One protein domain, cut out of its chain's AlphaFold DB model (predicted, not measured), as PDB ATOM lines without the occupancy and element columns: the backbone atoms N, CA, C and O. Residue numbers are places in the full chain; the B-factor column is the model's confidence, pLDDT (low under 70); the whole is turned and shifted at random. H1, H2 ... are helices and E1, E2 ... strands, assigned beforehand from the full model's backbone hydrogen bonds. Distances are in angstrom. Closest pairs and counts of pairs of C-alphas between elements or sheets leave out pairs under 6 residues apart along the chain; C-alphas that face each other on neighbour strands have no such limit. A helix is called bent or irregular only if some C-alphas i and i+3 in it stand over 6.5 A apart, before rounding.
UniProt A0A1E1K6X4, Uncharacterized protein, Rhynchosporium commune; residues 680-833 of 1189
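Overview. This is residues 680 to 833 of the 1189 residues of an uncharacterized protein of Rhynchosporium commune (UniProt A0A1E1K6X4). The domain has two lobes set far apart on a long axis: at one end a three-stranded sheet, E1, E3 and E2, with H2 and H3 over one face and the other face bare, and at the other end a loose group of three helices, H1, H4 and H5. Two stretches span the gap, residues 702 to 718 from H1 to H2 and residues 779 to 784 from E3 to H4. The printed part has 154 residues, with five named helices and three named strands in the order H1 H2 E1 H3 E2 E3 H4 H5; the class is mostly helix, and the sheet is antiparallel in the order E1 - E3 - E2. The whole is only just extended, close to loose, with a radius of gyration of the C-alphas of 22.9 A, and spans 72 by 35 by 28 A.

Arrangement. In the sheet, the inner strand E3, residues 773 to 778, is antiparallel to the edge strand E1, residues 735 to 739, with N 738 and O 774 within hydrogen-bond range at 2.8 A. E3 forms a hairpin with the other edge strand, E2, residues 760 to 765, where N 763 and O 775 are 2.8 A apart. H3, residues 742 to 755, is on the sheet at a height of 9.5 A; it runs along the strands, at 5 degrees to E3 on the local plane. E1, H3 and E2 make a split strand-helix-strand unit, two strands running the same way with E3 between them, and its crossover is right-handed. H2, residues 719 to 728, is on the same face at a height of 9.4 A, completing two layers, helices on one face of a sheet. With its residues 744 to 748 alone, H3 touches H2 at a steep tilt of 42 degrees; their closest C-alphas, of Cys 721 and Leu 748, are 6.7 A apart. In the other lobe H1, residues 685 to 701, touches H5, residues 806 to 820, at a steep tilt of 51 degrees; their closest C-alphas, of Gln 688 and Leu 812, are 4.9 A apart. H4, residues 785 to 803, is near H1, with 6 pairs of C-alphas within 10 A, and H4 and H5 meet only through their link. H1 and H3 are apart. In H1, H2, H3 and H4 every O i to N i+4 pair is within hydrogen-bond range; in H5 it is 6 of 11.

Along the chain. H1 begins at C-alpha 685 (-14.027, 24.834, -82.037) and is 23.9 A long. H4 is the longest helix, 27.1 A, and H3 measures 20.2 A. E2 is 16.3 A and E3 16.6 A long. H5 is irregular, with C-alphas 812 and 815 9.2 A apart, and ends at C-alpha 820 (-13.409, 27.178, -64.992).

Size, cuts and confidence. The C-alphas of Asn 680 and Glu 743 are the two farthest apart, 71.7 A. The printed part has no cut; the link from H1 to H2 is long. Mean pLDDT of the printed part is 75.8, with 35 residues under 70, among them 703 to 709, 780 to 789 and 827 to 833.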
ATOM      1  N   ASN A 680     -26.928  24.547 -84.632       69.31
ATOM      2  CA  ASN A 680     -25.882  23.526 -84.438       69.31
ATOM      3  C   ASN A 680     -24.445  24.040 -84.163       69.31
ATOM      4  O   ASN A 680     -23.542  23.226 -83.958       69.31
ATOM      5  N   CYS A 681     -24.202  25.353 -84.054       73.50
ATOM      6  CA  CYS A 681     -22.846  25.909 -83.926       73.50
ATOM      7  C   CYS A 681     -22.103  25.545 -82.616       73.50
ATOM      8  O   CYS A 681     -20.926  25.877 -82.483       73.50
ATOM      9  N   MET A 682     -22.734  24.860 -81.644       73.25
ATOM     10  CA  MET A 682     -22.085  24.447 -80.383       73.25
ATOM     11  C   MET A 682     -20.858  23.547 -80.599       73.25
ATOM     12  O   MET A 682     -19.936  23.558 -79.782       73.25
ATOM     13  N   ALA A 683     -20.843  22.755 -81.674       74.94
ATOM     14  CA  ALA A 683     -19.740  21.848 -81.991       74.94
ATOM     15  C   ALA A 683     -18.511  22.558 -82.598       74.94
ATOM     16  O   ALA A 683     -17.451  21.947 -82.710       74.94
ATOM     17  N   LEU A 684     -18.626  23.836 -82.986       81.19
ATOM     18  CA  LEU A 684     -17.543  24.561 -83.652       81.19
ATOM     19  C   LEU A 684     -16.418  24.914 -82.660       81.19
ATOM     20  O   LEU A 684     -16.674  25.643 -81.692       81.19
ATOM     21  N   PRO A 685     -15.152  24.530 -82.926       81.56
ATOM     22  CA  PRO A 685     -14.027  24.834 -82.037       81.56
ATOM     23  C   PRO A 685     -13.841  26.328 -81.744       81.56
ATOM     24  O   PRO A 685     -13.387  26.690 -80.663       81.56
ATOM     25  N   ILE A 686     -14.227  27.214 -82.670       82.31
ATOM     26  CA  ILE A 686     -14.137  28.668 -82.480       82.31
ATOM     27  C   ILE A 686     -15.204  29.225 -81.518       82.31
ATOM     28  O   ILE A 686     -14.914  30.137 -80.744       82.31
ATOM     29  N   VAL A 687     -16.411  28.648 -81.500       84.44
ATOM     30  CA  VAL A 687     -17.489  29.028 -80.566       84.44
ATOM     31  C   VAL A 687     -17.150  28.546 -79.155       84.44
ATOM     32  O   VAL A 687     -17.254  29.308 -78.191       84.44
ATOM     33  N   GLN A 688     -16.651  27.312 -79.041       85.25
ATOM     34  CA  GLN A 688     -16.107  26.765 -77.795       85.25
ATOM     35  C   GLN A 688     -14.916  27.601 -77.299       85.25
ATOM     36  O   GLN A 688     -14.880  27.999 -76.135       85.25
ATOM     37  N   GLY A 689     -13.991  27.950 -78.200       85.56
ATOM     38  CA  GLY A 689     -12.829  28.790 -77.918       85.56
ATOM     39  C   GLY A 689     -13.192  30.176 -77.381       85.56
ATOM     40  O   GLY A 689     -12.578  30.615 -76.413       85.56
ATOM     41  N   LEU A 690     -14.216  30.840 -77.933       88.06
ATOM     42  CA  LEU A 690     -14.717  32.120 -77.411       88.06
ATOM     43  C   LEU A 690     -15.237  31.984 -75.973       88.06
ATOM     44  O   LEU A 690     -14.840  32.756 -75.098       88.06
ATOM     45  N   CYS A 691     -16.093  30.989 -75.721       87.12
ATOM     46  CA  CYS A 691     -16.681  30.755 -74.400       87.12
ATOM     47  C   CYS A 691     -15.601  30.436 -73.353       87.12
ATOM     48  O   CYS A 691     -15.597  31.008 -72.262       87.12
ATOM     49  N   GLN A 692     -14.646  29.569 -73.710       88.44
ATOM     50  CA  GLN A 692     -13.506  29.215 -72.862       88.44
ATOM     51  C   GLN A 692     -12.580  30.413 -72.615       88.44
ATOM     52  O   GLN A 692     -12.137  30.603 -71.485       88.44
ATOM     53  N   HIS A 693     -12.313  31.248 -73.626       87.44
ATOM     54  CA  HIS A 693     -11.426  32.404 -73.489       87.44
ATOM     55  C   HIS A 693     -12.001  33.472 -72.551       87.44
ATOM     56  O   HIS A 693     -11.324  33.876 -71.608       87.44
ATOM     57  N   VAL A 694     -13.256  33.889 -72.759       88.00
ATOM     58  CA  VAL A 694     -13.918  34.910 -71.922       88.00
ATOM     59  C   VAL A 694     -14.019  34.451 -70.467       88.00
ATOM     60  O   VAL A 694     -13.671  35.204 -69.559       88.00
ATOM     61  N   ILE A 695     -14.416  33.200 -70.227       87.38
ATOM     62  CA  ILE A 695     -14.529  32.672 -68.861       87.38
ATOM     63  C   ILE A 695     -13.145  32.481 -68.216       87.38
ATOM     64  O   ILE A 695     -12.985  32.754 -67.026       87.38
ATOM     65  N   ASN A 696     -12.109  32.121 -68.982       87.62
ATOM     66  CA  ASN A 696     -10.743  32.090 -68.457       87.62
ATOM     67  C   ASN A 696     -10.200  33.493 -68.128       87.62
ATOM     68  O   ASN A 696      -9.476  33.645 -67.148       87.62
ATOM     69  N   LEU A 697     -10.566  34.535 -68.885       87.00
ATOM     70  CA  LEU A 697     -10.221  35.925 -68.552       87.00
ATOM     71  C   LEU A 697     -10.850  36.370 -67.223       87.00
ATOM     72  O   LEU A 697     -10.195  37.073 -66.453       87.00
ATOM     73  N   ILE A 698     -12.076  35.929 -66.932       86.12
ATOM     74  CA  ILE A 698     -12.747  36.171 -65.646       86.12
ATOM     75  C   ILE A 698     -12.029  35.410 -64.524       86.12
ATOM     76  O   ILE A 698     -11.664  36.021 -63.524       86.12
ATOM     77  N   ALA A 699     -11.716  34.122 -64.712       83.00
ATOM     78  CA  ALA A 699     -10.934  33.333 -63.751       83.00
ATOM     79  C   ALA A 699      -9.538  33.936 -63.470       83.00
ATOM     80  O   ALA A 699      -9.092  33.977 -62.324       83.00
ATOM     81  N   LEU A 700      -8.863  34.466 -64.497       82.50
ATOM     82  CA  LEU A 700      -7.577  35.161 -64.370       82.50
ATOM     83  C   LEU A 700      -7.692  36.474 -63.579       82.50
ATOM     84  O   LEU A 700      -6.818  36.766 -62.763       82.50
ATOM     85  N   LYS A 701      -8.748  37.266 -63.811       80.75
ATOM     86  CA  LYS A 701      -8.946  38.587 -63.180       80.75
ATOM     87  C   LYS A 701      -9.653  38.520 -61.814       80.75
ATOM     88  O   LYS A 701      -9.564  39.476 -61.053       80.75
ATOM     89  N   CYS A 702     -10.286  37.395 -61.474       74.69
ATOM     90  CA  CYS A 702     -10.910  37.116 -60.173       74.69
ATOM     91  C   CYS A 702      -9.993  36.321 -59.207       74.69
ATOM     92  O   CYS A 702     -10.385  36.018 -58.081       74.69
ATOM     93  N   ALA A 703      -8.768  35.971 -59.619       64.31
ATOM     94  CA  ALA A 703      -7.863  35.109 -58.853       64.31
ATOM     95  C   ALA A 703      -7.610  35.598 -57.397       64.31
ATOM     96  O   ALA A 703      -7.494  36.802 -57.157       64.31
ATOM     97  N   PRO A 704      -7.498  34.682 -56.411       60.66
ATOM     98  CA  PRO A 704      -7.495  35.029 -54.989       60.66
ATOM     99  C   PRO A 704      -6.243  35.789 -54.524       60.66
ATOM    100  O   PRO A 704      -5.129  35.580 -55.014       60.66
ATOM    101  N   ILE A 705      -6.428  36.619 -53.491       58.84
ATOM    102  CA  ILE A 705      -5.378  37.441 -52.874       58.84
ATOM    103  C   ILE A 705      -4.244  36.557 -52.322       58.84
ATOM    104  O   ILE A 705      -4.440  35.724 -51.430       58.84
ATOM    105  N   LYS A 706      -3.023  36.768 -52.824       52.25
ATOM    106  CA  LYS A 706      -1.813  36.062 -52.378       52.25
ATOM    107  C   LYS A 706      -1.327  36.602 -51.027       52.25
ATOM    108  O   LYS A 706      -0.611  37.596 -51.022       52.25
ATOM    109  N   ASN A 707      -1.731  35.962 -49.920       55.59
ATOM    110  CA  ASN A 707      -1.001  35.809 -48.631       55.59
ATOM    111  C   ASN A 707      -1.940  35.265 -47.524       55.59
ATOM    112  O   ASN A 707      -2.177  35.908 -46.506       55.59
ATOM    113  N   LYS A 708      -2.529  34.078 -47.732       60.97
ATOM    114  CA  LYS A 708      -3.728  33.641 -46.985       60.97
ATOM    115  C   LYS A 708      -3.498  33.135 -45.547       60.97
ATOM    116  O   LYS A 708      -4.407  33.256 -44.735       60.97
ATOM    117  N   TRP A 709      -2.326  32.580 -45.216       63.53
ATOM    118  CA  TRP A 709      -2.101  31.869 -43.939       63.53
ATOM    119  C   TRP A 709      -0.884  32.337 -43.121       63.53
ATOM    120  O   TRP A 709      -0.408  31.604 -42.255       63.53
ATOM    121  N   VAL A 710      -0.362  33.539 -43.380       72.50
ATOM    122  CA  VAL A 710       0.781  34.081 -42.626       72.50
ATOM    123  C   VAL A 710       0.314  34.628 -41.275       72.50
ATOM    124  O   VAL A 710      -0.521  35.534 -41.210       72.50
ATOM    125  N   LEU A 711       0.882  34.099 -40.194       75.69
ATOM    126  CA  LEU A 711       0.799  34.646 -38.841       75.69
ATOM    127  C   LEU A 711       2.190  35.112 -38.398       75.69
ATOM    128  O   LEU A 711       3.200  34.523 -38.784       75.69
ATOM    129  N   SER A 712       2.247  36.167 -37.587       78.94
ATOM    130  CA  SER A 712       3.508  36.663 -37.033       78.94
ATOM    131  C   SER A 712       4.175  35.615 -36.126       78.94
ATOM    132  O   SER A 712       3.466  34.920 -35.389       78.94
ATOM    133  N   PRO A 713       5.520  35.523 -36.130       82.12
ATOM    134  CA  PRO A 713       6.271  34.723 -35.166       82.12
ATOM    135  C   PRO A 713       5.836  35.002 -33.719       82.12
ATOM    136  O   PRO A 713       5.635  36.155 -33.326       82.12
ATOM    137  N   CYS A 714       5.675  33.941 -32.935       81.62
ATOM    138  CA  CYS A 714       5.309  33.969 -31.520       81.62
ATOM    139  C   CYS A 714       6.410  33.398 -30.613       81.62
ATOM    140  O   CYS A 714       6.235  33.332 -29.395       81.62
ATOM    141  N   GLY A 715       7.531  32.954 -31.171       77.69
ATOM    142  CA  GLY A 715       8.576  32.225 -30.481       77.69
ATOM    143  C   GLY A 715       9.391  33.040 -29.482       77.69
ATOM    144  O   GLY A 715       9.327  34.266 -29.436       77.69
ATOM    145  N   CYS A 716      10.157  32.333 -28.652       84.19
ATOM    146  CA  CYS A 716      11.154  32.907 -27.741       84.19
ATOM    147  C   CYS A 716      12.608  32.675 -28.208       84.19
ATOM    148  O   CYS A 716      13.539  32.955 -27.459       84.19
ATOM    149  N   GLY A 717      12.806  32.122 -29.412       78.56
ATOM    150  CA  GLY A 717      14.114  31.745 -29.960       78.56
ATOM    151  C   GLY A 717      14.571  30.310 -29.656       78.56
ATOM    152  O   GLY A 717      15.565  29.865 -30.231       78.56
ATOM    153  N   CYS A 718      13.865  29.557 -28.802       86.56
ATOM    154  CA  CYS A 718      14.148  28.131 -28.586       86.56
ATOM    155  C   CYS A 718      13.777  27.282 -29.821       86.56
ATOM    156  O   CYS A 718      12.912  27.672 -30.605       86.56
ATOM    157  N   SER A 719      14.393  26.103 -29.990       83.44
ATOM    158  CA  SER A 719      14.195  25.254 -31.186       83.44
ATOM    159  C   SER A 719      12.720  24.945 -31.470       83.44
ATOM    160  O   SER A 719      12.263  25.059 -32.605       83.44
ATOM    161  N   ASP A 720      11.956  24.633 -30.423       84.31
ATOM    162  CA  ASP A 720      10.534  24.290 -30.520       84.31
ATOM    163  C   ASP A 720       9.686  25.478 -30.989       84.31
ATOM    164  O   ASP A 720       8.757  25.328 -31.784       84.31
ATOM    165  N   CYS A 721      10.032  26.679 -30.523       87.19
ATOM    166  CA  CYS A 721       9.430  27.919 -30.984       87.19
ATOM    167  C   CYS A 721       9.817  28.255 -32.426       87.19
ATOM    168  O   CYS A 721       8.979  28.767 -33.158       87.19
ATOM    169  N   ASN A 722      11.044  27.954 -32.848       87.25
ATOM    170  CA  ASN A 722      11.507  28.251 -34.203       87.25
ATOM    171  C   ASN A 722      10.812  27.346 -35.242       87.25
ATOM    172  O   ASN A 722      10.413  27.826 -36.303       87.25
ATOM    173  N   GLU A 723      10.577  26.066 -34.921       84.81
ATOM    174  CA  GLU A 723       9.720  25.171 -35.721       84.81
ATOM    175  C   GLU A 723       8.264  25.663 -35.778       84.81
ATOM    176  O   GLU A 723       7.644  25.668 -36.847       84.81
ATOM    177  N   LEU A 724       7.716  26.108 -34.643       87.44
ATOM    178  CA  LEU A 724       6.364  26.660 -34.580       87.44
ATOM    179  C   LEU A 724       6.230  27.940 -35.423       87.44
ATOM    180  O   LEU A 724       5.262  28.084 -36.167       87.44
ATOM    181  N   ASP A 725       7.205  28.842 -35.351       88.38
ATOM    182  CA  ASP A 725       7.208  30.105 -36.091       88.38
ATOM    183  C   ASP A 725       7.410  29.900 -37.595       88.38
ATOM    184  O   ASP A 725       6.768  30.582 -38.398       88.38
ATOM    185  N   ALA A 726       8.217  28.912 -37.995       85.06
ATOM    186  CA  ALA A 726       8.325  28.489 -39.389       85.06
ATOM    187  C   ALA A 726       6.974  27.993 -39.941       85.06
ATOM    188  O   ALA A 726       6.612  28.320 -41.074       85.06
ATOM    189  N   PHE A 727       6.181  27.274 -39.135       87.56
ATOM    190  CA  PHE A 727       4.800  26.935 -39.488       87.56
ATOM    191  C   PHE A 727       3.878  28.166 -39.514       87.56
ATOM    192  O   PHE A 727       3.115  28.326 -40.470       87.56
ATOM    193  N   LEU A 728       3.931  29.049 -38.510       84.06
ATOM    194  CA  LEU A 728       3.077  30.244 -38.444       84.06
ATOM    195  C   LEU A 728       3.282  31.156 -39.663       84.06
ATOM    196  O   LEU A 728       2.299  31.581 -40.273       84.06
ATOM    197  N   ASN A 729       4.532  31.349 -40.086       80.00
ATOM    198  CA  ASN A 729       4.903  32.146 -41.256       80.00
ATOM    199  C   ASN A 729       4.589  31.451 -42.608       80.00
ATOM    200  O   ASN A 729       4.607  32.084 -43.662       80.00
ATOM    201  N   ASN A 730       4.280  30.147 -42.617       74.31
ATOM    202  CA  ASN A 730       4.004  29.405 -43.851       74.31
ATOM    203  C   ASN A 730       2.614  29.737 -44.430       74.31
ATOM    204  O   ASN A 730       1.580  29.388 -43.860       74.31
ATOM    205  N   HIS A 731       2.585  30.362 -45.610       68.50
ATOM    206  CA  HIS A 731       1.358  30.787 -46.293       68.50
ATOM    207  C   HIS A 731       0.560  29.656 -46.979       68.50
ATOM    208  O   HIS A 731      -0.536  29.924 -47.474       68.50
ATOM    209  N   LEU A 732       1.088  28.426 -47.026       59.06
ATOM    210  CA  LEU A 732       0.481  27.269 -47.701       59.06
ATOM    211  C   LEU A 732      -0.201  26.277 -46.748       59.06
ATOM    212  O   LEU A 732      -0.958  25.430 -47.213       59.06
ATOM    213  N   VAL A 733       0.069  26.356 -45.440       66.88
ATOM    214  CA  VAL A 733      -0.354  25.339 -44.462       66.88
ATOM    215  C   VAL A 733      -1.164  25.977 -43.335       66.88
ATOM    216  O   VAL A 733      -0.711  26.920 -42.677       66.88
ATOM    217  N   ASP A 734      -2.358  25.434 -43.107       69.94
ATOM    218  CA  ASP A 734      -3.315  25.849 -42.081       69.94
ATOM    219  C   ASP A 734      -3.145  25.081 -40.759       69.94
ATOM    220  O   ASP A 734      -3.404  25.649 -39.702       69.94
ATOM    221  N   GLY A 735      -2.659  23.832 -40.782       79.88
ATOM    222  CA  GLY A 735      -2.430  23.027 -39.578       79.88
ATOM    223  C   GLY A 735      -1.135  22.203 -39.566       79.88
ATOM    224  O   GLY A 735      -0.750  21.615 -40.571       79.88
ATOM    225  N   ALA A 736      -0.495  22.113 -38.396       83.88
ATOM    226  CA  ALA A 736       0.724  21.335 -38.150       83.88
ATOM    227  C   ALA A 736       0.628  20.489 -36.866       83.88
ATOM    228  O   ALA A 736      -0.275  20.670 -36.043       83.88
ATOM    229  N   GLN A 737       1.557  19.544 -36.698       86.19
ATOM    230  CA  GLN A 737       1.660  18.662 -35.532       86.19
ATOM    231  C   GLN A 737       3.093  18.629 -34.995       86.19
ATOM    232  O   GLN A 737       4.031  18.374 -35.742       86.19
ATOM    233  N   PHE A 738       3.238  18.829 -33.686       84.94
ATOM    234  CA  PHE A 738       4.513  18.861 -32.976       84.94
ATOM    235  C   PHE A 738       4.495  17.768 -31.894       84.94
ATOM    236  O   PHE A 738       3.782  17.894 -30.895       84.94
ATOM    237  N   LYS A 739       5.240  16.669 -32.088       83.31
ATOM    238  CA  LYS A 739       5.450  15.639 -31.046       83.31
ATOM    239  C   LYS A 739       6.473  16.195 -30.046       83.31
ATOM    240  O   LYS A 739       7.574  16.544 -30.476       83.31
ATOM    241  N   ARG A 740       6.094  16.372 -28.772       84.38
ATOM    242  CA  ARG A 740       6.849  17.146 -27.757       84.38
ATOM    243  C   ARG A 740       6.581  16.686 -26.323       84.38
ATOM    244  O   ARG A 740       5.495  16.187 -26.026       84.38
ATOM    245  N   THR A 741       7.557  16.855 -25.424       80.44
ATOM    246  CA  THR A 741       7.366  16.536 -23.997       80.44
ATOM    247  C   THR A 741       6.287  17.424 -23.371       80.44
ATOM    248  O   THR A 741       5.916  18.466 -23.916       80.44
ATOM    249  N   THR A 742       5.762  17.021 -22.211       78.06
ATOM    250  CA  THR A 742       4.681  17.741 -21.519       78.06
ATOM    251  C   THR A 742       5.027  19.210 -21.248       78.06
ATOM    252  O   THR A 742       4.165  20.073 -21.409       78.06
ATOM    253  N   GLU A 743       6.286  19.496 -20.907       79.56
ATOM    254  CA  GLU A 743       6.802  20.842 -20.626       79.56
ATOM    255  C   GLU A 743       6.977  21.669 -21.907       79.56
ATOM    256  O   GLU A 743       6.444  22.776 -22.002       79.56
ATOM    257  N   GLN A 744       7.625  21.105 -22.937       82.56
ATOM    258  CA  GLN A 744       7.759  21.741 -24.256       82.56
ATOM    259  C   GLN A 744       6.388  22.081 -24.859       82.56
ATOM    260  O   GLN A 744       6.177  23.176 -25.380       82.56
ATOM    261  N   ARG A 745       5.417  21.165 -24.745       85.00
ATOM    262  CA  ARG A 745       4.034  21.398 -25.175       85.00
ATOM    263  C   ARG A 745       3.395  22.552 -24.407       85.00
ATOM    264  O   ARG A 745       2.792  23.417 -25.037       85.00
ATOM    265  N   ALA A 746       3.499  22.563 -23.077       82.00
ATOM    266  CA  ALA A 746       2.922  23.623 -22.251       82.00
ATOM    267  C   ALA A 746       3.500  24.999 -22.629       82.00
ATOM    268  O   ALA A 746       2.745  25.962 -22.759       82.00
ATOM    269  N   HIS A 747       4.805  25.063 -22.911       87.75
ATOM    270  CA  HIS A 747       5.471  26.256 -23.426       87.75
ATOM    271  C   HIS A 747       4.893  26.722 -24.778       87.75
ATOM    272  O   HIS A 747       4.480  27.877 -24.897       87.75
ATOM    273  N   LEU A 748       4.792  25.837 -25.780       87.19
ATOM    274  CA  LEU A 748       4.229  26.193 -27.092       87.19
ATOM    275  C   LEU A 748       2.749  26.604 -27.007       87.19
ATOM    276  O   LEU A 748       2.351  27.604 -27.606       87.19
ATOM    277  N   GLU A 749       1.935  25.886 -26.229       86.31
ATOM    278  CA  GLU A 749       0.534  26.255 -25.996       86.31
ATOM    279  C   GLU A 749       0.405  27.615 -25.294       86.31
ATOM    280  O   GLU A 749      -0.490  28.386 -25.642       86.31
ATOM    281  N   GLN A 750       1.302  27.948 -24.360       85.81
ATOM    282  CA  GLN A 750       1.333  29.262 -23.713       85.81
ATOM    283  C   GLN A 750       1.689  30.374 -24.711       85.81
ATOM    284  O   GLN A 750       0.952  31.355 -24.801       85.81
ATOM    285  N   ARG A 751       2.760  30.216 -25.509       88.50
ATOM    286  CA  ARG A 751       3.154  31.213 -26.528       88.50
ATOM    287  C   ARG A 751       2.025  31.465 -27.534       88.50
ATOM    288  O   ARG A 751       1.706  32.619 -27.815       88.50
ATOM    289  N   LEU A 752       1.350  30.409 -27.998       86.00
ATOM    290  CA  LEU A 752       0.203  30.528 -28.905       86.00
ATOM    291  C   LEU A 752      -0.997  31.237 -28.270       86.00
ATOM    292  O   LEU A 752      -1.572  32.122 -28.902       86.00
ATOM    293  N   ARG A 753      -1.352  30.904 -27.022       83.62
ATOM    294  CA  ARG A 753      -2.447  31.577 -26.296       83.62
ATOM    295  C   ARG A 753      -2.150  33.054 -26.027       83.62
ATOM    296  O   ARG A 753      -3.082  33.849 -26.031       83.62
ATOM    297  N   THR A 754      -0.890  33.436 -25.811       83.75
ATOM    298  CA  THR A 754      -0.512  34.839 -25.573       83.75
ATOM    299  C   THR A 754      -0.490  35.674 -26.857       83.75
ATOM    300  O   THR A 754      -0.992  36.794 -26.844       83.75
ATOM    301  N   TYR A 755       0.074  35.162 -27.958       80.06
ATOM    302  CA  TYR A 755       0.289  35.959 -29.178       80.06
ATOM    303  C   TYR A 755      -0.822  35.816 -30.229       80.06
ATOM    304  O   TYR A 755      -1.058  36.756 -30.985       80.06
ATOM    305  N   HIS A 756      -1.522  34.676 -30.280       79.38
ATOM    306  CA  HIS A 756      -2.579  34.395 -31.266       79.38
ATOM    307  C   HIS A 756      -3.874  33.828 -30.635       79.38
ATOM    308  O   HIS A 756      -4.434  32.874 -31.181       79.38
ATOM    309  N   PRO A 757      -4.402  34.405 -29.529       73.06
ATOM    310  CA  PRO A 757      -5.505  33.833 -28.736       73.06
ATOM    311  C   PRO A 757      -6.773  33.494 -29.533       73.06
ATOM    312  O   PRO A 757      -7.487  32.560 -29.184       73.06
ATOM    313  N   THR A 758      -7.058  34.248 -30.598       71.31
ATOM    314  CA  THR A 758      -8.231  34.072 -31.472       71.31
ATOM    315  C   THR A 758      -7.884  33.559 -32.871       71.31
ATOM    316  O   THR A 758      -8.783  33.180 -33.618       71.31
ATOM    317  N   ARG A 759      -6.594  33.535 -33.243       74.56
ATOM    318  CA  ARG A 759      -6.119  33.182 -34.597       74.56
ATOM    319  C   ARG A 759      -5.505  31.787 -34.688       74.56
ATOM    320  O   ARG A 759      -5.186  31.334 -35.787       74.56
ATOM    321  N   VAL A 760      -5.336  31.093 -33.560       77.62
ATOM    322  CA  VAL A 760      -4.825  29.719 -33.509       77.62
ATOM    323  C   VAL A 760      -5.633  28.869 -32.528       77.62
ATOM    324  O   VAL A 760      -5.777  29.203 -31.356       77.62
ATOM    325  N   ARG A 761      -6.097  27.708 -32.997       79.50
ATOM    326  CA  ARG A 761      -6.697  26.641 -32.192       79.50
ATOM    327  C   ARG A 761      -5.672  25.532 -31.964       79.50
ATOM    328  O   ARG A 761      -5.167  24.943 -32.917       79.50
ATOM    329  N   THR A 762      -5.395  25.215 -30.703       78.69
ATOM    330  CA  THR A 762      -4.562  24.068 -30.310       78.69
ATOM    331  C   THR A 762      -5.428  22.877 -29.899       78.69
ATOM    332  O   THR A 762      -6.523  23.045 -29.360       78.69
ATOM    333  N   VAL A 763      -4.955  21.663 -30.192       76.06
ATOM    334  CA  VAL A 763      -5.583  20.391 -29.807       76.06
ATOM    335  C   VAL A 763      -4.480  19.402 -29.431       76.06
ATOM    336  O   VAL A 763      -3.686  18.994 -30.280       76.06
ATOM    337  N   THR A 764      -4.420  19.007 -28.162       73.94
ATOM    338  CA  THR A 764      -3.503  17.963 -27.683       73.94
ATOM    339  C   THR A 764      -4.088  16.575 -27.954       73.94
ATOM    340  O   THR A 764      -5.267  16.347 -27.689       73.94
ATOM    341  N   VAL A 765      -3.275  15.633 -28.438       72.69
ATOM    342  CA  VAL A 765      -3.668  14.226 -28.616       72.69
ATOM    343  C   VAL A 765      -2.864  13.348 -27.657       72.69
ATOM    344  O   VAL A 765      -1.639  13.247 -27.764       72.69
ATOM    345  N   MET A 766      -3.573  12.720 -26.718       63.72
ATOM    346  CA  MET A 766      -3.020  11.819 -25.704       63.72
ATOM    347  C   MET A 766      -2.999  10.385 -26.255       63.72
ATOM    348  O   MET A 766      -4.010   9.688 -26.231       63.72
ATOM    349  N   VAL A 767      -1.855   9.969 -26.793       64.56
ATOM    350  CA  VAL A 767      -1.584   8.605 -27.289       64.56
ATOM    351  C   VAL A 767      -0.759   7.858 -26.222       64.56
ATOM    352  O   VAL A 767       0.020   8.525 -25.546       64.56
ATOM    353  N   PRO A 768      -0.871   6.523 -26.043       56.09
ATOM    354  CA  PRO A 768      -0.153   5.804 -24.976       56.09
ATOM    355  C   PRO A 768       1.383   5.908 -24.992       56.09
ATOM    356  O   PRO A 768       2.017   5.635 -23.977       56.09
ATOM    357  N   GLU A 769       1.992   6.315 -26.109       58.34
ATOM    358  CA  GLU A 769       3.421   6.626 -26.179       58.34
ATOM    359  C   GLU A 769       3.716   8.084 -25.804       58.34
ATOM    360  O   GLU A 769       3.304   9.025 -26.488       58.34
ATOM    361  N   ILE A 770       4.536   8.273 -24.772       58.09
ATOM    362  CA  ILE A 770       5.202   9.549 -24.484       58.09
ATOM    363  C   ILE A 770       6.377   9.706 -25.473       58.09
ATOM    364  O   ILE A 770       7.116   8.740 -25.664       58.09
ATOM    365  N   PRO A 771       6.632  10.888 -26.077       59.56
ATOM    366  CA  PRO A 771       5.925  12.164 -25.916       59.56
ATOM    367  C   PRO A 771       4.639  12.331 -26.750       59.56
ATOM    368  O   PRO A 771       4.557  11.891 -27.895       59.56
ATOM    369  N   TYR A 772       3.672  13.064 -26.187       73.56
ATOM    370  CA  TYR A 772       2.374  13.386 -26.796       73.56
ATOM    371  C   TYR A 772       2.471  14.354 -27.996       73.56
ATOM    372  O   TYR A 772       3.508  14.976 -28.247       73.56
ATOM    373  N   ILE A 773       1.366  14.517 -28.738       79.38
ATOM    374  CA  ILE A 773       1.302  15.361 -29.946       79.38
ATOM    375  C   ILE A 773       0.459  16.618 -29.697       79.38
ATOM    376  O   ILE A 773      -0.712  16.537 -29.321       79.38
ATOM    377  N   LEU A 774       1.031  17.786 -29.991       83.81
ATOM    378  CA  LEU A 774       0.328  19.064 -30.096       83.81
ATOM    379  C   LEU A 774      -0.059  19.328 -31.556       83.81
ATOM    380  O   LEU A 774       0.816  19.542 -32.393       83.81
ATOM    381  N   ARG A 775      -1.357  19.351 -31.876       84.56
ATOM    382  CA  ARG A 775      -1.862  19.836 -33.169       84.56
ATOM    383  C   ARG A 775      -2.199  21.323 -33.062       84.56
ATOM    384  O   ARG A 775      -2.885  21.738 -32.131       84.56
ATOM    385  N   VAL A 776      -1.731  22.112 -34.020       84.38
ATOM    386  CA  VAL A 776      -1.917  23.569 -34.085       84.38
ATOM    387  C   VAL A 776      -2.611  23.898 -35.400       84.38
ATOM    388  O   VAL A 776      -2.169  23.414 -36.437       84.38
ATOM    389  N   ILE A 777      -3.695  24.676 -35.372       80.94
ATOM    390  CA  ILE A 777      -4.503  25.022 -36.552       80.94
ATOM    391  C   ILE A 777      -4.765  26.534 -36.564       80.94
ATOM    392  O   ILE A 777      -5.185  27.094 -35.553       80.94
ATOM    393  N   LYS A 778      -4.530  27.194 -37.697       82.81
ATOM    394  CA  LYS A 778      -4.773  28.625 -37.927       82.81
ATOM    395  C   LYS A 778      -6.261  28.883 -38.185       82.81
ATOM    396  O   LYS A 778      -6.935  28.075 -38.817       82.81
ATOM    397  N   VAL A 779      -6.776  30.013 -37.707       70.81
ATOM    398  CA  VAL A 779      -8.201  30.382 -37.772       70.81
ATOM    399  C   VAL A 779      -8.338  31.865 -38.143       70.81
ATOM    400  O   VAL A 779      -7.544  32.697 -37.701       70.81
ATOM    401  N   PHE A 780      -9.333  32.202 -38.967       65.25
ATOM    402  CA  PHE A 780      -9.635  33.585 -39.356       65.25
ATOM    403  C   PHE A 780     -10.529  34.298 -38.333       65.25
ATOM    404  O   PHE A 780     -11.367  33.670 -37.686       65.25
ATOM    405  N   SER A 781     -10.383  35.622 -38.239       55.47
ATOM    406  CA  SER A 781     -11.341  36.491 -37.546       55.47
ATOM    407  C   SER A 781     -12.475  36.878 -38.511       55.47
ATOM    408  O   SER A 781     -12.177  37.143 -39.677       55.47
ATOM    409  N   PRO A 782     -13.745  37.003 -38.073       49.91
ATOM    410  CA  PRO A 782     -14.866  37.448 -38.922       49.91
ATOM    411  C   PRO A 782     -14.800  38.903 -39.439       49.91
ATOM    412  O   PRO A 782     -15.815  39.444 -39.856       49.91
ATOM    413  N   THR A 783     -13.648  39.572 -39.356       49.81
ATOM    414  CA  THR A 783     -13.495  41.030 -39.521       49.81
ATOM    415  C   THR A 783     -12.650  41.450 -40.729       49.81
ATOM    416  O   THR A 783     -12.508  42.645 -40.982       49.81
ATOM    417  N   ASP A 784     -12.087  40.504 -41.488       57.19
ATOM    418  CA  ASP A 784     -11.186  40.781 -42.620       57.19
ATOM    419  C   ASP A 784     -11.969  41.160 -43.902       57.19
ATOM    420  O   ASP A 784     -11.996  40.430 -44.896       57.19
ATOM    421  N   SER A 785     -12.602  42.339 -43.864       56.94
ATOM    422  CA  SER A 785     -13.485  42.921 -44.896       56.94
ATOM    423  C   SER A 785     -13.056  42.696 -46.367       56.94
ATOM    424  O   SER A 785     -13.903  42.256 -47.151       56.94
ATOM    425  N   PRO A 786     -11.780  42.880 -46.783       59.50
ATOM    426  CA  PRO A 786     -11.376  42.658 -48.179       59.50
ATOM    427  C   PRO A 786     -11.528  41.208 -48.664       59.50
ATOM    428  O   PRO A 786     -11.760  40.978 -49.851       59.50
ATOM    429  N   ILE A 787     -11.401  40.224 -47.766       62.16
ATOM    430  CA  ILE A 787     -11.548  38.799 -48.101       62.16
ATOM    431  C   ILE A 787     -13.030  38.447 -48.245       62.16
ATOM    432  O   ILE A 787     -13.392  37.712 -49.165       62.16
ATOM    433  N   GLN A 788     -13.886  39.004 -47.383       63.97
ATOM    434  CA  GLN A 788     -15.335  38.841 -47.494       63.97
ATOM    435  C   GLN A 788     -15.859  39.460 -48.797       63.97
ATOM    436  O   GLN A 788     -16.544  38.773 -49.547       63.97
ATOM    437  N   HIS A 789     -15.459  40.692 -49.125       65.69
ATOM    438  CA  HIS A 789     -15.884  41.352 -50.364       65.69
ATOM    439  C   HIS A 789     -15.424  40.600 -51.630       65.69
ATOM    440  O   HIS A 789     -16.180  40.472 -52.594       65.69
ATOM    441  N   TRP A 790     -14.209  40.028 -51.622       75.44
ATOM    442  CA  TRP A 790     -13.762  39.132 -52.696       75.44
ATOM    443  C   TRP A 790     -14.624  37.863 -52.788       75.44
ATOM    444  O   TRP A 790     -14.965  37.447 -53.891       75.44
ATOM    445  N   PHE A 791     -15.005  37.260 -51.657       70.38
ATOM    446  CA  PHE A 791     -15.830  36.046 -51.639       70.38
ATOM    447  C   PHE A 791     -17.272  36.305 -52.105       70.38
ATOM    448  O   PHE A 791     -17.822  35.520 -52.878       70.38
ATOM    449  N   GLU A 792     -17.859  37.435 -51.708       74.88
ATOM    450  CA  GLU A 792     -19.163  37.905 -52.191       74.88
ATOM    451  C   GLU A 792     -19.148  38.098 -53.716       74.88
ATOM    452  O   GLU A 792     -20.039  37.603 -54.408       74.88
ATOM    453  N   LYS A 793     -18.094  38.722 -54.266       77.06
ATOM    454  CA  LYS A 793     -17.930  38.870 -55.722       77.06
ATOM    455  C   LYS A 793     -17.623  37.547 -56.439       77.06
ATOM    456  O   LYS A 793     -18.096  37.341 -57.554       77.06
ATOM    457  N   TYR A 794     -16.877  36.637 -55.811       79.94
ATOM    458  CA  TYR A 794     -16.600  35.295 -56.338       79.94
ATOM    459  C   TYR A 794     -17.893  34.488 -56.520       79.94
ATOM    460  O   TYR A 794     -18.142  33.969 -57.609       79.94
ATOM    461  N   GLU A 795     -18.748  34.415 -55.493       77.25
ATOM    462  CA  GLU A 795     -20.022  33.692 -55.593       77.25
ATOM    463  C   GLU A 795     -21.034  34.415 -56.503       77.25
ATOM    464  O   GLU A 795     -21.772  33.742 -57.223       77.25
ATOM    465  N   ALA A 796     -21.018  35.754 -56.583       80.81
ATOM    466  CA  ALA A 796     -21.820  36.501 -57.560       80.81
ATOM    467  C   ALA A 796     -21.434  36.158 -59.016       80.81
ATOM    468  O   ALA A 796     -22.290  35.742 -59.800       80.81
ATOM    469  N   LEU A 797     -20.143  36.228 -59.362       81.81
ATOM    470  CA  LEU A 797     -19.625  35.834 -60.681       81.81
ATOM    471  C   LEU A 797     -19.952  34.371 -61.011       81.81
ATOM    472  O   LEU A 797     -20.349  34.045 -62.133       81.81
ATOM    473  N   ARG A 798     -19.825  33.482 -60.022       79.75
ATOM    474  CA  ARG A 798     -20.115  32.050 -60.145       79.75
ATOM    475  C   ARG A 798     -21.607  31.770 -60.352       79.75
ATOM    476  O   ARG A 798     -21.950  30.910 -61.170       79.75
ATOM    477  N   ALA A 799     -22.492  32.510 -59.686       80.81
ATOM    478  CA  ALA A 799     -23.935  32.461 -59.920       80.81
ATOM    479  C   ALA A 799     -24.285  32.958 -61.335       80.81
ATOM    480  O   ALA A 799     -24.973  32.249 -62.077       80.81
ATOM    481  N   SER A 800     -23.728  34.099 -61.753       81.50
ATOM    482  CA  SER A 800     -23.881  34.651 -63.107       81.50
ATOM    483  C   SER A 800     -23.423  33.664 -64.187       81.50
ATOM    484  O   SER A 800     -24.177  33.380 -65.120       81.50
ATOM    485  N   MET A 801     -22.254  33.035 -64.032       80.69
ATOM    486  CA  MET A 801     -21.784  31.977 -64.941       80.69
ATOM    487  C   MET A 801     -22.678  30.729 -64.930       80.69
ATOM    488  O   MET A 801     -22.888  30.112 -65.973       80.69
ATOM    489  N   THR A 802     -23.240  30.354 -63.780       79.62
ATOM    490  CA  THR A 802     -24.155  29.203 -63.678       79.62
ATOM    491  C   THR A 802     -25.492  29.476 -64.382       79.62
ATOM    492  O   THR A 802     -26.075  28.558 -64.967       79.62
ATOM    493  N   SER A 803     -25.944  30.738 -64.415       79.44
ATOM    494  CA  SER A 803     -27.175  31.157 -65.106       79.44
ATOM    495  C   SER A 803     -27.152  30.942 -66.629       79.44
ATOM    496  O   SER A 803     -28.209  30.802 -67.241       79.44
ATOM    497  N   LEU A 804     -25.961  30.811 -67.237       75.12
ATOM    498  CA  LEU A 804     -25.769  30.525 -68.670       75.12
ATOM    499  C   LEU A 804     -26.298  29.139 -69.105       75.12
ATOM    500  O   LEU A 804     -26.397  28.856 -70.299       75.12
ATOM    501  N   GLY A 805     -26.636  28.267 -68.147       73.50
ATOM    502  CA  GLY A 805     -27.211  26.942 -68.383       73.50
ATOM    503  C   GLY A 805     -26.166  25.829 -68.323       73.50
ATOM    504  O   GLY A 805     -25.422  25.588 -69.276       73.50
ATOM    505  N   THR A 806     -26.156  25.094 -67.207       72.75
ATOM    506  CA  THR A 806     -25.131  24.091 -66.858       72.75
ATOM    507  C   THR A 806     -24.827  23.082 -67.967       72.75
ATOM    508  O   THR A 806     -23.661  22.907 -68.300       72.75
ATOM    509  N   LYS A 807     -25.842  22.466 -68.591       78.50
ATOM    510  CA  LYS A 807     -25.645  21.452 -69.650       78.50
ATOM    511  C   LYS A 807     -24.960  22.009 -70.908       78.50
ATOM    512  O   LYS A 807     -24.041  21.377 -71.423       78.50
ATOM    513  N   ARG A 808     -25.370  23.192 -71.388       80.00
ATOM    514  CA  ARG A 808     -24.748  23.853 -72.556       80.00
ATOM    515  C   ARG A 808     -23.320  24.279 -72.240       80.00
ATOM    516  O   ARG A 808     -22.404  24.015 -73.013       80.00
ATOM    517  N   LEU A 809     -23.120  24.882 -71.069       81.00
ATOM    518  CA  LEU A 809     -21.809  25.349 -70.633       81.00
ATOM    519  C   LEU A 809     -20.827  24.188 -70.394       81.00
ATOM    520  O   LEU A 809     -19.649  24.309 -70.719       81.00
ATOM    521  N   GLN A 810     -21.308  23.039 -69.911       82.44
ATOM    522  CA  GLN A 810     -20.518  21.811 -69.787       82.44
ATOM    523  C   GLN A 810     -20.055  21.274 -71.148       82.44
ATOM    524  O   GLN A 810     -18.921  20.813 -71.259       82.44
ATOM    525  N   TYR A 811     -20.886  21.376 -72.191       83.81
ATOM    526  CA  TYR A 811     -20.487  21.022 -73.555       83.81
ATOM    527  C   TYR A 811     -19.462  22.021 -74.124       83.81
ATOM    528  O   TYR A 811     -18.394  21.618 -74.578       83.81
ATOM    529  N   LEU A 812     -19.734  23.328 -74.023       84.50
ATOM    530  CA  LEU A 812     -18.889  24.392 -74.587       84.50
ATOM    531  C   LEU A 812     -17.515  24.536 -73.905       84.50
ATOM    532  O   LEU A 812     -16.533  24.874 -74.568       84.50
ATOM    533  N   LEU A 813     -17.425  24.282 -72.594       83.12
ATOM    534  CA  LEU A 813     -16.156  24.277 -71.850       83.12
ATOM    535  C   LEU A 813     -15.489  22.888 -71.812       83.12
ATOM    536  O   LEU A 813     -14.310  22.782 -71.465       83.12
ATOM    537  N   GLY A 814     -16.222  21.825 -72.160       84.56
ATOM    538  CA  GLY A 814     -15.741  20.445 -72.207       84.56
ATOM    539  C   GLY A 814     -14.982  20.029 -70.942       84.56
ATOM    540  O   GLY A 814     -15.412  20.277 -69.814       84.56
ATOM    541  N   ARG A 815     -13.789  19.448 -71.127       81.31
ATOM    542  CA  ARG A 815     -12.891  19.025 -70.030       81.31
ATOM    543  C   ARG A 815     -12.494  20.149 -69.059       81.31
ATOM    544  O   ARG A 815     -12.055  19.854 -67.954       81.31
ATOM    545  N   HIS A 816     -12.618  21.416 -69.460       82.56
ATOM    546  CA  HIS A 816     -12.261  22.570 -68.635       82.56
ATOM    547  C   HIS A 816     -13.433  23.105 -67.798       82.56
ATOM    548  O   HIS A 816     -13.209  23.971 -66.955       82.56
ATOM    549  N   TYR A 817     -14.653  22.572 -67.969       83.00
ATOM    550  CA  TYR A 817     -15.850  22.998 -67.233       83.00
ATOM    551  C   TYR A 817     -15.632  23.026 -65.713       83.00
ATOM    552  O   TYR A 817     -15.832  24.063 -65.091       83.00
ATOM    553  N   GLY A 818     -15.155  21.925 -65.119       76.00
ATOM    554  CA  GLY A 818     -14.950  21.844 -63.668       76.00
ATOM    555  C   GLY A 818     -13.955  22.879 -63.134       76.00
ATOM    556  O   GLY A 818     -14.215  23.501 -62.112       76.00
ATOM    557  N   THR A 819     -12.852  23.107 -63.852       80.31
ATOM    558  CA  THR A 819     -11.784  24.050 -63.469       80.31
ATOM    559  C   THR A 819     -12.208  25.512 -63.643       80.31
ATOM    560  O   THR A 819     -11.923  26.359 -62.798       80.31
ATOM    561  N   LEU A 820     -12.932  25.822 -64.721       81.06
ATOM    562  CA  LEU A 820     -13.409  27.178 -64.992       81.06
ATOM    563  C   LEU A 820     -14.604  27.565 -64.105       81.06
ATOM    564  O   LEU A 820     -14.676  28.709 -63.665       81.06
ATOM    565  N   MET A 821     -15.491  26.625 -63.756       81.19
ATOM    566  CA  MET A 821     -16.609  26.871 -62.826       81.19
ATOM    567  C   MET A 821     -16.182  27.009 -61.353       81.19
ATOM    568  O   MET A 821     -16.982  27.452 -60.527       81.19
ATOM    569  N   THR A 822     -14.931  26.678 -61.010       77.25
ATOM    570  CA  THR A 822     -14.292  27.065 -59.737       77.25
ATOM    571  C   THR A 822     -13.478  28.361 -59.852       77.25
ATOM    572  O   THR A 822     -12.724  28.686 -58.932       77.25
ATOM    573  N   LEU A 823     -13.598  29.092 -60.973       75.81
ATOM    574  CA  LEU A 823     -12.801  30.275 -61.334       75.81
ATOM    575  C   LEU A 823     -11.286  30.036 -61.201       75.81
ATOM    576  O   LEU A 823     -10.515  30.924 -60.843       75.81
ATOM    577  N   THR A 824     -10.846  28.811 -61.491       77.38
ATOM    578  CA  THR A 824      -9.431  28.443 -61.503       77.38
ATOM    579  C   THR A 824      -8.890  28.650 -62.921       77.38
ATOM    580  O   THR A 824      -9.356  27.979 -63.844       77.38
ATOM    581  N   PRO A 825      -7.947  29.585 -63.144       76.38
ATOM    582  CA  PRO A 825      -7.495  29.908 -64.489       76.38
ATOM    583  C   PRO A 825      -6.719  28.746 -65.118       76.38
ATOM    584  O   PRO A 825      -5.842  28.148 -64.493       76.38
ATOM    585  N   ILE A 826      -7.027  28.453 -66.379       78.44
ATOM    586  CA  ILE A 826      -6.353  27.432 -67.186       78.44
ATOM    587  C   ILE A 826      -5.282  28.067 -68.078       78.44
ATOM    588  O   ILE A 826      -5.393  29.221 -68.503       78.44
ATOM    589  N   TRP A 827      -4.247  27.293 -68.412       68.38
ATOM    590  CA  TRP A 827      -3.222  27.726 -69.363       68.38
ATOM    591  C   TRP A 827      -3.776  27.647 -70.794       68.38
ATOM    592  O   TRP A 827      -3.740  26.604 -71.445       68.38
ATOM    593  N   PHE A 828      -4.372  28.749 -71.246       58.75
ATOM    594  CA  PHE A 828      -5.067  28.855 -72.527       58.75
ATOM    595  C   PHE A 828      -4.172  29.551 -73.555       58.75
ATOM    596  O   PHE A 828      -3.953  30.760 -73.471       58.75
ATOM    597  N   SER A 829      -3.672  28.803 -74.541       48.09
ATOM    598  CA  SER A 829      -3.003  29.409 -75.696       48.09
ATOM    599  C   SER A 829      -4.042  30.183 -76.522       48.09
ATOM    600  O   SER A 829      -5.049  29.586 -76.915       48.09
ATOM    601  N   PRO A 830      -3.869  31.494 -76.772       43.16
ATOM    602  CA  PRO A 830      -4.843  32.267 -77.529       43.16
ATOM    603  C   PRO A 830      -4.878  31.791 -78.983       43.16
ATOM    604  O   PRO A 830      -3.849  31.739 -79.658       43.16
ATOM    605  N   VAL A 831      -6.077  31.492 -79.488       41.38
ATOM    606  CA  VAL A 831      -6.290  31.182 -80.907       41.38
ATOM    607  C   VAL A 831      -6.115  32.467 -81.715       41.38
ATOM    608  O   VAL A 831      -7.057  33.230 -81.915       41.38
ATOM    609  N   ILE A 832      -4.884  32.709 -82.162       36.09
ATOM    610  CA  ILE A 832      -4.550  33.687 -83.199       36.09
ATOM    611  C   ILE A 832      -4.427  32.897 -84.508       36.09
ATOM    612  O   ILE A 832      -3.440  32.174 -84.667       36.09
ATOM    613  N   PRO A 833      -5.386  32.999 -85.447       34.88
ATOM    614  CA  PRO A 833      -5.269  32.333 -86.736       34.88
ATOM    615  C   PRO A 833      -4.082  32.908 -87.515       34.88
ATOM    616  O   PRO A 833      -4.113  34.056 -87.964       34.88
TER     617      PRO A 833